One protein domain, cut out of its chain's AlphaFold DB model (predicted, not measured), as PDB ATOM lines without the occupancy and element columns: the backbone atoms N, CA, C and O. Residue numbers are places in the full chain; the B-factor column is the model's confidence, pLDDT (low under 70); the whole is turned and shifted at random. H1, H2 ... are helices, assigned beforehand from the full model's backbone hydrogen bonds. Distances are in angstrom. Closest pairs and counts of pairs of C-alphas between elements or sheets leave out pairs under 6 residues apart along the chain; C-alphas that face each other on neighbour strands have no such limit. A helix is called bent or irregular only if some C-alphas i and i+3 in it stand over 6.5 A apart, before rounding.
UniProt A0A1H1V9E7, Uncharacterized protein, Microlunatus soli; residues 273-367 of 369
ATOM      1  N   PRO A 273     176.379 114.574 160.798       68.31
ATOM      2  CA  PRO A 273     175.384 115.581 160.403       68.31
ATOM      3  C   PRO A 273     175.937 117.007 160.215       68.31
ATOM      4  O   PRO A 273     175.323 117.829 159.534       68.31
ATOM      5  N   GLY A 274     177.100 117.317 160.804       73.88
ATOM      6  CA  GLY A 274     177.820 118.573 160.585       73.88
ATOM      7  C   GLY A 274     178.430 118.697 159.184       73.88
ATOM      8  O   GLY A 274     178.379 119.780 158.602       73.88
ATOM      9  N   LEU A 275     178.949 117.605 158.609       82.88
ATOM     10  CA  LEU A 275     179.583 117.612 157.285       82.88
ATOM     11  C   LEU A 275     178.579 117.955 156.174       82.88
ATOM     12  O   LEU A 275     178.887 118.754 155.294       82.88
ATOM     13  N   VAL A 276     177.352 117.429 156.260       85.94
ATOM     14  CA  VAL A 276     176.280 117.701 155.283       85.94
ATOM     15  C   VAL A 276     175.996 119.204 155.156       85.94
ATOM     16  O   VAL A 276     175.850 119.717 154.047       85.94
ATOM     17  N   LYS A 277     175.992 119.937 156.279       86.69
ATOM     18  CA  LYS A 277     175.801 121.397 156.288       86.69
ATOM     19  C   LYS A 277     176.950 122.130 155.592       86.69
ATOM     20  O   LYS A 277     176.697 123.075 154.851       86.69
ATOM     21  N   ILE A 278     178.192 121.687 155.798       88.00
ATOM     22  CA  ILE A 278     179.376 122.278 155.153       88.00
ATOM     23  C   ILE A 278     179.333 122.049 153.641       88.00
ATOM     24  O   ILE A 278     179.506 123.002 152.884       88.00
ATOM     25  N   ILE A 279     179.035 120.824 153.196       90.38
ATOM     26  CA  ILE A 279     178.906 120.497 151.767       90.38
ATOM     27  C   ILE A 279     177.801 121.344 151.118       90.38
ATOM     28  O   ILE A 279     178.014 121.893 150.039       90.38
ATOM     29  N   TYR A 280     176.658 121.522 151.787       94.00
ATOM     30  CA  TYR A 280     175.583 122.383 151.287       94.00
ATOM     31  C   TYR A 280     176.003 123.860 151.168       94.00
ATOM     32  O   TYR A 280     175.746 124.487 150.141       94.00
ATOM     33  N   ILE A 281     176.697 124.416 152.169       94.88
ATOM     34  CA  ILE A 281     177.214 125.797 152.112       94.88
ATOM     35  C   ILE A 281     178.212 125.956 150.955       94.88
ATOM     36  O   ILE A 281     178.109 126.912 150.185       94.88
ATOM     37  N   LEU A 282     179.139 125.006 150.785       95.31
ATOM     38  CA  LEU A 282     180.093 125.008 149.672       95.31
ATOM     39  C   LEU A 282     179.383 124.930 148.313       95.31
ATOM     40  O   LEU A 282     179.748 125.664 147.398       95.31
ATOM     41  N   ALA A 283     178.338 124.108 148.191       96.31
ATOM     42  CA  ALA A 283     177.522 124.031 146.984       96.31
ATOM     43  C   ALA A 283     176.868 125.386 146.651       96.31
ATOM     44  O   ALA A 283     176.984 125.855 145.520       96.31
ATOM     45  N   VAL A 284     176.257 126.066 147.629       97.75
ATOM     46  CA  VAL A 284     175.670 127.407 147.428       97.75
ATOM     47  C   VAL A 284     176.722 128.421 146.957       97.75
ATOM     48  O   VAL A 284     176.459 129.182 146.024       97.75
ATOM     49  N   VAL A 285     177.927 128.405 147.538       98.25
ATOM     50  CA  VAL A 285     179.037 129.279 147.107       98.25
ATOM     51  C   VAL A 285     179.472 128.967 145.672       98.25
ATOM     52  O   VAL A 285     179.629 129.890 144.873       98.25
ATOM     53  N   ILE A 286     179.612 127.689 145.309       98.25
ATOM     54  CA  ILE A 286     179.966 127.266 143.943       98.25
ATOM     55  C   ILE A 286     178.896 127.709 142.938       98.25
ATOM     56  O   ILE A 286     179.241 128.261 141.895       98.25
ATOM     57  N   ALA A 287     177.610 127.537 143.257       97.88
ATOM     58  CA  ALA A 287     176.505 127.965 142.400       97.88
ATOM     59  C   ALA A 287     176.491 129.490 142.184       97.88
ATOM     60  O   ALA A 287     176.298 129.951 141.058       97.88
ATOM     61  N   ALA A 288     176.756 130.270 143.238       97.94
ATOM     62  CA  ALA A 288     176.864 131.725 143.152       97.94
ATOM     63  C   ALA A 288     178.069 132.167 142.302       97.94
ATOM     64  O   ALA A 288     177.913 132.999 141.410       97.94
ATOM     65  N   VAL A 289     179.254 131.582 142.521       98.25
ATOM     66  CA  VAL A 289     180.464 131.879 141.730       98.25
ATOM     67  C   VAL A 289     180.282 131.485 140.264       98.25
ATOM     68  O   VAL A 289     180.668 132.246 139.379       98.25
ATOM     69  N   TRP A 290     179.654 130.340 139.989       97.75
ATOM     70  CA  TRP A 290     179.344 129.891 138.630       97.75
ATOM     71  C   TRP A 290     178.372 130.841 137.916       97.75
ATOM     72  O   TRP A 290     178.633 131.236 136.780       97.75
ATOM     73  N   TRP A 291     177.300 131.277 138.589       97.81
ATOM     74  CA  TRP A 291     176.349 132.239 138.024       97.81
ATOM     75  C   TRP A 291     176.973 133.623 137.790       97.81
ATOM     76  O   TRP A 291     176.820 134.186 136.703       97.81
ATOM     77  N   ILE A 292     177.714 134.161 138.766       97.75
ATOM     78  CA  ILE A 292     178.402 135.459 138.644       97.75
ATOM     79  C   ILE A 292     179.451 135.396 137.530       97.75
ATOM     80  O   ILE A 292     179.465 136.259 136.653       97.75
ATOM     81  N   GLY A 293     180.290 134.357 137.525       96.94
ATOM     82  CA  GLY A 293     181.317 134.140 136.509       96.94
ATOM     83  C   GLY A 293     180.718 134.019 135.110       96.94
ATOM     84  O   GLY A 293     181.126 134.755 134.215       96.94
ATOM     85  N   GLY A 294     179.692 133.179 134.938       95.31
ATOM     86  CA  GLY A 294     178.966 133.044 133.674       95.31
ATOM     87  C   GLY A 294     178.348 134.363 133.204       95.31
ATOM     88  O   GLY A 294     178.509 134.739 132.044       95.31
ATOM     89  N   THR A 295     177.722 135.118 134.111       95.75
ATOM     90  CA  THR A 295     177.153 136.439 133.804       95.75
ATOM     91  C   THR A 295     178.240 137.409 133.329       95.75
ATOM     92  O   THR A 295     178.121 137.966 132.236       95.75
ATOM     93  N   ILE A 296     179.349 137.550 134.067       95.25
ATOM     94  CA  ILE A 296     180.487 138.396 133.662       95.25
ATOM     95  C   ILE A 296     181.042 137.947 132.302       95.25
ATOM     96  O   ILE A 296     181.249 138.786 131.423       95.25
ATOM     97  N   SER A 297     181.218 136.641 132.081       93.69
ATOM     98  CA  SER A 297     181.666 136.101 130.794       93.69
ATOM     99  C   SER A 297     180.725 136.464 129.644       93.69
ATOM    100  O   SER A 297     181.221 136.811 128.574       93.69
ATOM    101  N   THR A 298     179.398 136.458 129.837       91.81
ATOM    102  CA  THR A 298     178.459 136.894 128.780       91.81
ATOM    103  C   THR A 298     178.575 138.380 128.448       91.81
ATOM    104  O   THR A 298     178.544 138.725 127.269       91.81
ATOM    105  N   PHE A 299     178.801 139.259 129.433       92.06
ATOM    106  CA  PHE A 299     179.040 140.683 129.169       92.06
ATOM    107  C   PHE A 299     180.390 140.933 128.479       92.06
ATOM    108  O   PHE A 299     180.444 141.676 127.500       92.06
ATOM    109  N   VAL A 300     181.470 140.282 128.931       92.25
ATOM    110  CA  VAL A 300     182.812 140.418 128.328       92.25
ATOM    111  C   VAL A 300     182.830 139.881 126.894       92.25
ATOM    112  O   VAL A 300     183.274 140.576 125.978       92.25
ATOM    113  N   LEU A 301     182.299 138.674 126.673       89.56
ATOM    114  CA  LEU A 301     182.209 138.078 125.339       89.56
ATOM    115  C   LEU A 301     181.236 138.857 124.444       89.56
ATOM    116  O   LEU A 301     181.515 139.048 123.264       89.56
ATOM    117  N   GLY A 302     180.130 139.356 125.001       88.56
ATOM    118  CA  GLY A 302     179.166 140.198 124.299       88.56
ATOM    119  C   GLY A 302     179.764 141.524 123.819       88.56
ATOM    120  O   GLY A 302     179.507 141.934 122.684       88.56
ATOM    121  N   ALA A 303     180.603 142.166 124.635       87.50
ATOM    122  CA  ALA A 303     181.346 143.366 124.250       87.50
ATOM    123  C   ALA A 303     182.392 143.062 123.160       87.50
ATOM    124  O   ALA A 303     182.427 143.743 122.132       87.50
ATOM    125  N   ALA A 304     183.179 141.993 123.328       86.44
ATOM    126  CA  ALA A 304     184.175 141.569 122.342       86.44
ATOM    127  C   ALA A 304     183.534 141.206 120.986       86.44
ATOM    128  O   ALA A 304     183.954 141.718 119.946       86.44
ATOM    129  N   ALA A 305     182.456 140.419 120.986       83.56
ATOM    130  CA  ALA A 305     181.706 140.075 119.778       83.56
ATOM    131  C   ALA A 305     181.108 141.316 119.091       83.56
ATOM    132  O   ALA A 305     181.119 141.406 117.863       83.56
ATOM    133  N   SER A 306     180.648 142.306 119.864       79.00
ATOM    134  CA  SER A 306     180.126 143.568 119.320       79.00
ATOM    135  C   SER A 306     181.218 144.410 118.648       79.00
ATOM    136  O   SER A 306     180.965 144.987 117.591       79.00
ATOM    137  N   SER A 307     182.443 144.423 119.190       77.38
ATOM    138  CA  SER A 307     183.593 145.100 118.560       77.38
ATOM    139  C   SER A 307     184.116 144.408 117.291       77.38
ATOM    140  O   SER A 307     184.637 145.078 116.404       77.38
ATOM    141  N   ILE A 308     183.944 143.087 117.158       74.19
ATOM    142  CA  ILE A 308     184.287 142.346 115.930       74.19
ATOM    143  C   ILE A 308     183.176 142.506 114.876       74.19
ATOM    144  O   ILE A 308     183.454 142.638 113.682       74.19
ATOM    145  N   GLY A 309     181.910 142.543 115.305       74.25
ATOM    146  CA  GLY A 309     180.755 142.744 114.425       74.25
ATOM    147  C   GLY A 309     180.805 144.065 113.652       74.25
ATOM    148  O   GLY A 309     180.529 144.081 112.452       74.25
ATOM    149  N   SER A 310     181.235 145.152 114.303       68.81
ATOM    150  CA  SER A 310     181.383 146.465 113.660       68.81
ATOM    151  C   SER A 310     182.506 146.511 112.616       68.81
ATOM    152  O   SER A 310     182.355 147.181 111.598       68.81
ATOM    153  N   MET A 311     183.600 145.764 112.814       75.69
ATOM    154  CA  MET A 311     184.705 145.668 111.843       75.69
ATOM    155  C   MET A 311     184.373 144.785 110.633       75.69
ATOM    156  O   MET A 311     184.936 144.971 109.559       75.69
ATOM    157  N   THR A 312     183.470 143.817 110.801       80.19
ATOM    158  CA  THR A 312     183.104 142.832 109.766       80.19
ATOM    159  C   THR A 312     181.854 143.212 108.968       80.19
ATOM    160  O   THR A 312     181.436 142.457 108.094       80.19
ATOM    161  N   GLY A 313     181.240 144.368 109.254       70.81
ATOM    162  CA  GLY A 313     179.997 144.805 108.608       70.81
ATOM    163  C   GLY A 313     178.777 143.947 108.968       70.81
ATOM    164  O   GLY A 313     177.766 143.989 108.267       70.81
ATOM    165  N   SER A 314     178.857 143.157 110.044       77.25
ATOM    166  CA  SER A 314     177.770 142.281 110.474       77.25
ATOM    167  C   SER A 314     176.639 143.099 111.095       77.25
ATOM    168  O   SER A 314     176.783 143.661 112.182       77.25
ATOM    169  N   SER A 315     175.479 143.120 110.436       61.66
ATOM    170  CA  SER A 315     174.288 143.867 110.870       61.66
ATOM    171  C   SER A 315     173.674 143.391 112.197       61.66
ATOM    172  O   SER A 315     172.781 144.052 112.722       61.66
ATOM    173  N   GLY A 316     174.156 142.281 112.770       64.56
ATOM    174  CA  GLY A 316     173.800 141.830 114.123       64.56
ATOM    175  C   GLY A 316     174.704 142.369 115.246       64.56
ATOM    176  O   GLY A 316     174.439 142.104 116.421       64.56
ATOM    177  N   GLY A 317     175.786 143.085 114.920       62.06
ATOM    178  CA  GLY A 317     176.808 143.519 115.879       62.06
ATOM    179  C   GLY A 317     176.448 144.800 116.639       62.06
ATOM    180  O   GLY A 317     176.363 145.869 116.044       62.06
ATOM    181  N   GLY A 318     176.295 144.712 117.965       62.09
ATOM    182  CA  GLY A 318     176.162 145.878 118.852       62.09
ATOM    183  C   GLY A 318     175.232 145.646 120.043       62.09
ATOM    184  O   GLY A 318     175.644 145.776 121.191       62.09
ATOM    185  N   GLY A 319     173.977 145.270 119.779       69.00
ATOM    186  CA  GLY A 319     172.970 145.057 120.831       69.00
ATOM    187  C   GLY A 319     172.960 143.646 121.429       69.00
ATOM    188  O   GLY A 319     172.658 143.480 122.612       69.00
ATOM    189  N   GLY A 320     173.313 142.626 120.637       77.31
ATOM    190  CA  GLY A 320     173.146 141.216 121.014       77.31
ATOM    191  C   GLY A 320     173.863 140.828 122.310       77.31
ATOM    192  O   GLY A 320     173.275 140.160 123.154       77.31
ATOM    193  N   GLY A 321     175.093 141.309 122.517       83.50
ATOM    194  CA  GLY A 321     175.858 141.038 123.737       83.50
ATOM    195  C   GLY A 321     175.213 141.598 125.009       83.50
ATOM    196  O   GLY A 321     175.203 140.929 126.038       83.50
ATOM    197  N   ILE A 322     174.624 142.796 124.929       85.12
ATOM    198  CA  ILE A 322     173.949 143.446 126.062       85.12
ATOM    199  C   ILE A 322     172.634 142.726 126.375       85.12
ATOM    200  O   ILE A 322     172.360 142.429 127.535       85.12
ATOM    201  N   VAL A 323     171.842 142.393 125.350       88.75
ATOM    202  CA  VAL A 323     170.575 141.661 125.521       88.75
ATOM    203  C   VAL A 323     170.824 140.274 126.117       88.75
ATOM    204  O   VAL A 323     170.144 139.898 127.070       88.75
ATOM    205  N   LEU A 324     171.825 139.536 125.624       88.94
ATOM    206  CA  LEU A 324     172.204 138.238 126.188       88.94
ATOM    207  C   LEU A 324     172.728 138.368 127.625       88.94
ATOM    208  O   LEU A 324     172.303 137.595 128.476       88.94
ATOM    209  N   GLY A 325     173.558 139.372 127.928       91.62
ATOM    210  CA  GLY A 325     174.025 139.632 129.294       91.62
ATOM    211  C   GLY A 325     172.885 139.940 130.273       91.62
ATOM    212  O   GLY A 325     172.847 139.384 131.371       91.62
ATOM    213  N   ILE A 326     171.906 140.760 129.871       93.44
ATOM    214  CA  ILE A 326     170.711 141.056 130.681       93.44
ATOM    215  C   ILE A 326     169.848 139.799 130.865       93.44
ATOM    216  O   ILE A 326     169.416 139.521 131.984       93.44
ATOM    217  N   LEU A 327     169.629 139.003 129.814       94.38
ATOM    218  CA  LEU A 327     168.894 137.736 129.914       94.38
ATOM    219  C   LEU A 327     169.597 136.746 130.858       94.38
ATOM    220  O   LEU A 327     168.939 136.134 131.698       94.38
ATOM    221  N   THR A 328     170.924 136.622 130.781       95.44
ATOM    222  CA  THR A 328     171.718 135.772 131.683       95.44
ATOM    223  C   THR A 328     171.706 136.291 133.125       95.44
ATOM    224  O   THR A 328     171.605 135.488 134.051       95.44
ATOM    225  N   LEU A 329     171.716 137.607 133.343       96.44
ATOM    226  CA  LEU A 329     171.568 138.193 134.678       96.44
ATOM    227  C   LEU A 329     170.176 137.898 135.275       96.44
ATOM    228  O   LEU A 329     170.075 137.451 136.416       96.44
ATOM    229  N   VAL A 330     169.106 138.113 134.501       97.44
ATOM    230  CA  VAL A 330     167.711 138.009 134.973       97.44
ATOM    231  C   VAL A 330     167.219 136.563 135.086       97.44
ATOM    232  O   VAL A 330     166.388 136.288 135.950       97.44
ATOM    233  N   LEU A 331     167.710 135.637 134.255       97.12
ATOM    234  CA  LEU A 331     167.246 134.240 134.220       97.12
ATOM    235  C   LEU A 331     168.308 133.221 134.668       97.12
ATOM    236  O   LEU A 331     167.959 132.109 135.056       97.12
ATOM    237  N   GLY A 332     169.598 133.569 134.645       94.94
ATOM    238  CA  GLY A 332     170.697 132.637 134.930       94.94
ATOM    239  C   GLY A 332     170.785 132.164 136.384       94.94
ATOM    240  O   GLY A 332     171.395 131.126 136.644       94.94
ATOM    241  N   TRP A 333     170.139 132.860 137.326       96.94
ATOM    242  CA  TRP A 333     170.024 132.383 138.708       96.94
ATOM    243  C   TRP A 333     169.067 131.188 138.828       96.94
ATOM    244  O   TRP A 333     169.212 130.399 139.759       96.94
ATOM    245  N   ILE A 334     168.122 131.011 137.894       97.44
ATOM    246  CA  ILE A 334     167.131 129.925 137.949       97.44
ATOM    247  C   ILE A 334     167.826 128.553 137.833       97.44
ATOM    248  O   ILE A 334     167.639 127.739 138.740       97.44
ATOM    249  N   PRO A 335     168.692 128.279 136.828       96.88
ATOM    250  CA  PRO A 335     169.518 127.069 136.808       96.88
ATOM    251  C   PRO A 335     170.366 126.870 138.070       96.88
ATOM    252  O   PRO A 335     170.442 125.753 138.580       96.88
ATOM    253  N   ALA A 336     170.968 127.939 138.603       96.38
ATOM    254  CA  ALA A 336     171.799 127.862 139.805       96.38
ATOM    255  C   ALA A 336     170.981 127.459 141.049       96.38
ATOM    256  O   ALA A 336     171.409 126.585 141.804       96.38
ATOM    257  N   LEU A 337     169.779 128.019 141.239       97.50
ATOM    258  CA  LEU A 337     168.888 127.621 142.334       97.50
ATOM    259  C   LEU A 337     168.312 126.215 142.147       97.50
ATOM    260  O   LEU A 337     168.239 125.473 143.123       97.50
ATOM    261  N   LEU A 338     167.946 125.816 140.925       98.00
ATOM    262  CA  LEU A 338     167.503 124.442 140.652       98.00
ATOM    263  C   LEU A 338     168.605 123.425 140.983       98.00
ATOM    264  O   LEU A 338     168.320 122.387 141.577       98.00
ATOM    265  N   TRP A 339     169.864 123.746 140.678       97.81
ATOM    266  CA  TRP A 339     171.010 122.921 141.053       97.81
ATOM    267  C   TRP A 339     171.219 122.868 142.579       97.81
ATOM    268  O   TRP A 339     171.411 121.783 143.126       97.81
ATOM    269  N   VAL A 340     171.094 123.993 143.299       97.81
ATOM    270  CA  VAL A 340     171.157 124.014 144.779       97.81
ATOM    271  C   VAL A 340     170.022 123.193 145.407       97.81
ATOM    272  O   VAL A 340     170.263 122.443 146.355       97.81
ATOM    273  N   LEU A 341     168.799 123.283 144.875       97.62
ATOM    274  CA  LEU A 341     167.658 122.475 145.323       97.62
ATOM    275  C   LEU A 341     167.872 120.981 145.047       97.62
ATOM    276  O   LEU A 341     167.572 120.157 145.907       97.62
ATOM    277  N   PHE A 342     168.443 120.625 143.895       97.12
ATOM    278  CA  PHE A 342     168.822 119.245 143.594       97.12
ATOM    279  C   PHE A 342     169.859 118.710 144.594       97.12
ATOM    280  O   PHE A 342     169.645 117.655 145.192       97.12
ATOM    281  N   VAL A 343     170.938 119.463 144.849       96.75
ATOM    282  CA  VAL A 343     171.952 119.099 145.854       96.75
ATOM    283  C   VAL A 343     171.319 118.941 147.238       96.75
ATOM    284  O   VAL A 343     171.631 117.983 147.940       96.75
ATOM    285  N   ARG A 344     170.390 119.825 147.618       95.81
ATOM    286  CA  ARG A 344     169.651 119.721 148.881       95.81
ATOM    287  C   ARG A 344     168.900 118.393 149.002       95.81
ATOM    288  O   ARG A 344     169.079 117.709 150.005       95.81
ATOM    289  N   VAL A 345     168.116 118.010 147.992       96.31
ATOM    290  CA  VAL A 345     167.355 116.745 147.994       96.31
ATOM    291  C   VAL A 345     168.289 115.534 148.087       96.31
ATOM    292  O   VAL A 345     168.028 114.616 148.863       96.31
ATOM    293  N   VAL A 346     169.411 115.544 147.358       95.31
ATOM    294  CA  VAL A 346     170.415 114.465 147.419       95.31
ATOM    295  C   VAL A 346     171.056 114.369 148.810       95.31
ATOM    296  O   VAL A 346     171.225 113.266 149.329       95.31
ATOM    297  N   LEU A 347     171.378 115.499 149.445       93.06
ATOM    298  CA  LEU A 347     171.956 115.535 150.791       93.06
ATOM    299  C   LEU A 347     170.955 115.130 151.886       93.06
ATOM    300  O   LEU A 347     171.336 114.427 152.823       93.06
ATOM    301  N   GLU A 348     169.685 115.525 151.765       92.50
ATOM    302  CA  GLU A 348     168.604 115.087 152.658       92.50
ATOM    303  C   GLU A 348     168.383 113.565 152.539       92.50
ATOM    304  O   GLU A 348     168.330 112.872 153.558       92.50
ATOM    305  N   ALA A 349     168.367 113.018 151.316       91.81
ATOM    306  CA  ALA A 349     168.269 111.577 151.074       91.81
ATOM    307  C   ALA A 349     169.486 110.796 151.607       91.81
ATOM    308  O   ALA A 349     169.323 109.752 152.242       91.81
ATOM    309  N   ALA A 350     170.704 111.310 151.405       88.94
ATOM    310  CA  ALA A 350     171.926 110.700 151.928       88.94
ATOM    311  C   ALA A 350     171.945 110.684 153.468       88.94
ATOM    312  O   ALA A 350     172.264 109.655 154.065       88.94
ATOM    313  N   MET A 351     171.549 111.784 154.121       84.88
ATOM    314  CA  MET A 351     171.437 111.841 155.584       84.88
ATOM    315  C   MET A 351     170.375 110.866 156.110       84.88
ATOM    316  O   MET A 351     170.616 110.186 157.107       84.88
ATOM    317  N   ALA A 352     169.219 110.767 155.444       88.94
ATOM    318  CA  ALA A 352     168.173 109.820 155.821       88.94
ATOM    319  C   ALA A 352     168.662 108.362 155.736       88.94
ATOM    320  O   ALA A 352     168.437 107.589 156.666       88.94
ATOM    321  N   LEU A 353     169.393 108.005 154.673       87.94
ATOM    322  CA  LEU A 353     169.967 106.667 154.505       87.94
ATOM    323  C   LEU A 353     171.004 106.334 155.593       87.94
ATOM    324  O   LEU A 353     170.968 105.238 156.151       87.94
ATOM    325  N   VAL A 354     171.895 107.279 155.922       84.62
ATOM    326  CA  VAL A 354     172.875 107.113 157.012       84.62
ATOM    327  C   VAL A 354     172.162 106.890 158.344       84.62
ATOM    328  O   VAL A 354     172.480 105.931 159.043       84.62
ATOM    329  N   ARG A 355     171.146 107.700 158.659       83.69
ATOM    330  CA  ARG A 355     170.377 107.575 159.905       83.69
ATOM    331  C   ARG A 355     169.676 106.218 160.033       83.69
ATOM    332  O   ARG A 355     169.753 105.595 161.084       83.69
ATOM    333  N   VAL A 356     169.063 105.718 158.957       88.50
ATOM    334  CA  VAL A 356     168.448 104.375 158.942       88.50
ATOM    335  C   VAL A 356     169.495 103.274 159.166       88.50
ATOM    336  O   VAL A 356     169.226 102.303 159.873       88.50
ATOM    337  N   ALA A 357     170.704 103.422 158.615       82.25
ATOM    338  CA  ALA A 357     171.797 102.477 158.843       82.25
ATOM    339  C   ALA A 357     172.353 102.530 160.282       82.25
ATOM    340  O   ALA A 357     172.782 101.499 160.806       82.25
ATOM    341  N   GLU A 358     172.339 103.697 160.931       81.69
ATOM    342  CA  GLU A 358     172.683 103.861 162.350       81.69
ATOM    343  C   GLU A 358     171.627 103.213 163.261       81.69
ATOM    344  O   GLU A 358     171.981 102.387 164.108       81.69
ATOM    345  N   ASP A 359     170.339 103.492 163.030       85.56
ATOM    346  CA  ASP A 359     169.227 102.905 163.791       85.56
ATOM    347  C   ASP A 359     169.215 101.363 163.674       85.56
ATOM    348  O   ASP A 359     169.087 100.655 164.676       85.56
ATOM    349  N   ALA A 360     169.445 100.816 162.471       86.12
ATOM    350  CA  ALA A 360     169.516  99.368 162.244       86.12
ATOM    351  C   ALA A 360     170.689  98.687 162.980       86.12
ATOM    352  O   ALA A 360     170.546  97.565 163.471       86.12
ATOM    353  N   ARG A 361     171.845  99.359 163.098       77.94
ATOM    354  CA  ARG A 361     172.987  98.857 163.888       77.94
ATOM    355  C   ARG A 361     172.659  98.825 165.382       77.94
ATOM    356  O   ARG A 361     172.971  97.833 166.036       77.94
ATOM    357  N   GLY A 362     171.984  99.858 165.889       80.25
ATOM    358  CA  GLY A 362     171.570  99.945 167.293       80.25
ATOM    359  C   GLY A 362     170.503  98.923 167.707       80.25
ATOM    360  O   GLY A 362     170.403  98.604 168.889       80.25
ATOM    361  N   ILE A 363     169.717  98.388 166.763       83.25
ATOM    362  CA  ILE A 363     168.821  97.249 167.025       83.25
ATOM    363  C   ILE A 363     169.628  95.953 167.139       83.25
ATOM    364  O   ILE A 363     169.391  95.180 168.061       83.25
ATOM    365  N   ARG A 364     170.602  95.726 166.247       78.88
ATOM    366  CA  ARG A 364     171.410  94.500 166.264       78.88
ATOM    367  C   ARG A 364     172.222  94.346 167.554       78.88
ATOM    368  O   ARG A 364     172.200  93.274 168.142       78.88
ATOM    369  N   GLU A 365     172.870  95.415 168.020       81.06
ATOM    370  CA  GLU A 365     173.659  95.398 169.268       81.06
ATOM    371  C   GLU A 365     172.807  95.011 170.497       81.06
ATOM    372  O   GLU A 365     173.330  94.407 171.420       81.06
ATOM    373  N   LYS A 366     171.487  95.263 170.473       81.69
ATOM    374  CA  LYS A 366     170.522  94.897 171.534       81.69
ATOM    375  C   LYS A 366     169.866  93.519 171.376       81.69
ATOM    376  O   LYS A 366     169.020  93.161 172.188       81.69
ATOM    377  N   VAL A 367     170.148  92.813 170.283       83.88
ATOM    378  CA  VAL A 367     169.684  91.434 170.031       83.88
ATOM    379  C   VAL A 367     170.823  90.433 170.260       83.88
ATOM    380  O   VAL A 367     170.564  89.259 170.508       83.88
TER     381      VAL A 367
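AT A GLANCE: This is residues 273 to 367 of the 369 residues of an uncharacterized protein of Microlunatus soli (UniProt A0A1H1V9E7). The domain is a long, thin helical hairpin: the long helix H1 makes one leg, and H2 and H3, placed end to end, make the other leg, which runs back beside it. H2 packs on the later part of H1 and H3 on its earlier part, while residues 356 to 367, of which 356 to 365 belong to H3, stick out beyond the paired legs. The printed part has 95 residues with three named helices in the order H1, H2, H3 and no named strand, and its class is all helix. The whole is extended, with a radius of gyration of the C-alphas of 22.7 A and spans of 82 by 18 by 16 A.

IN THESE COORDINATES: H1, the longest helix, has 39 residues, 273 to 311, and measures 57.9 A from first to last C-alpha. It begins at C-alpha 273 at (175.384, 115.581, 160.403) and ends at C-alpha 311 at (184.705, 145.668, 111.843). H2 is residues 320 to 331 and measures 16.1 A. H3 is residues 333 to 365 and measures 48.1 A, ending at C-alpha 365 at (173.659, 95.398, 169.268). No helix is bent or irregular.

HOW THE PARTS SIT: H1 touches H2 with residues 294 to 306 alone. The closest C-alphas of the two are those of Gly 302 and Gly 321, 3.5 A apart. They run opposite ways at a shallow tilt of 18 degrees and form a helical hairpin. H1 touches H3 with residues 273 to 291 alone, and the closest C-alphas are those of Ala 287 and Ala 336, 5.4 A apart. These two also run opposite ways, at a shallow tilt of 19 degrees. H2 and H3 meet only through their link. In H2 and H3 every O i to N i+4 pair is within hydrogen-bond range; in H1 33 of 35 are.

THE WHOLE: The two C-alphas farthest apart are those of Gly 313 and Val 367, 82.0 A, while the first and last printed C-alphas, of Pro 273 and Val 367, are 26.6 A apart. Residues 356 to 367 stand free, and without them the body of 83 residues spans 64 by 15 by 15 A. The printed part has no cut. The link from H1 to H2 has 8 residues and is short; the link from H2 to H3 has 1 residue and is tight. The mean pLDDT of the printed part is 87.9, and 7 residues are under 70: residue 273, residue 310 and residues 315 to 319.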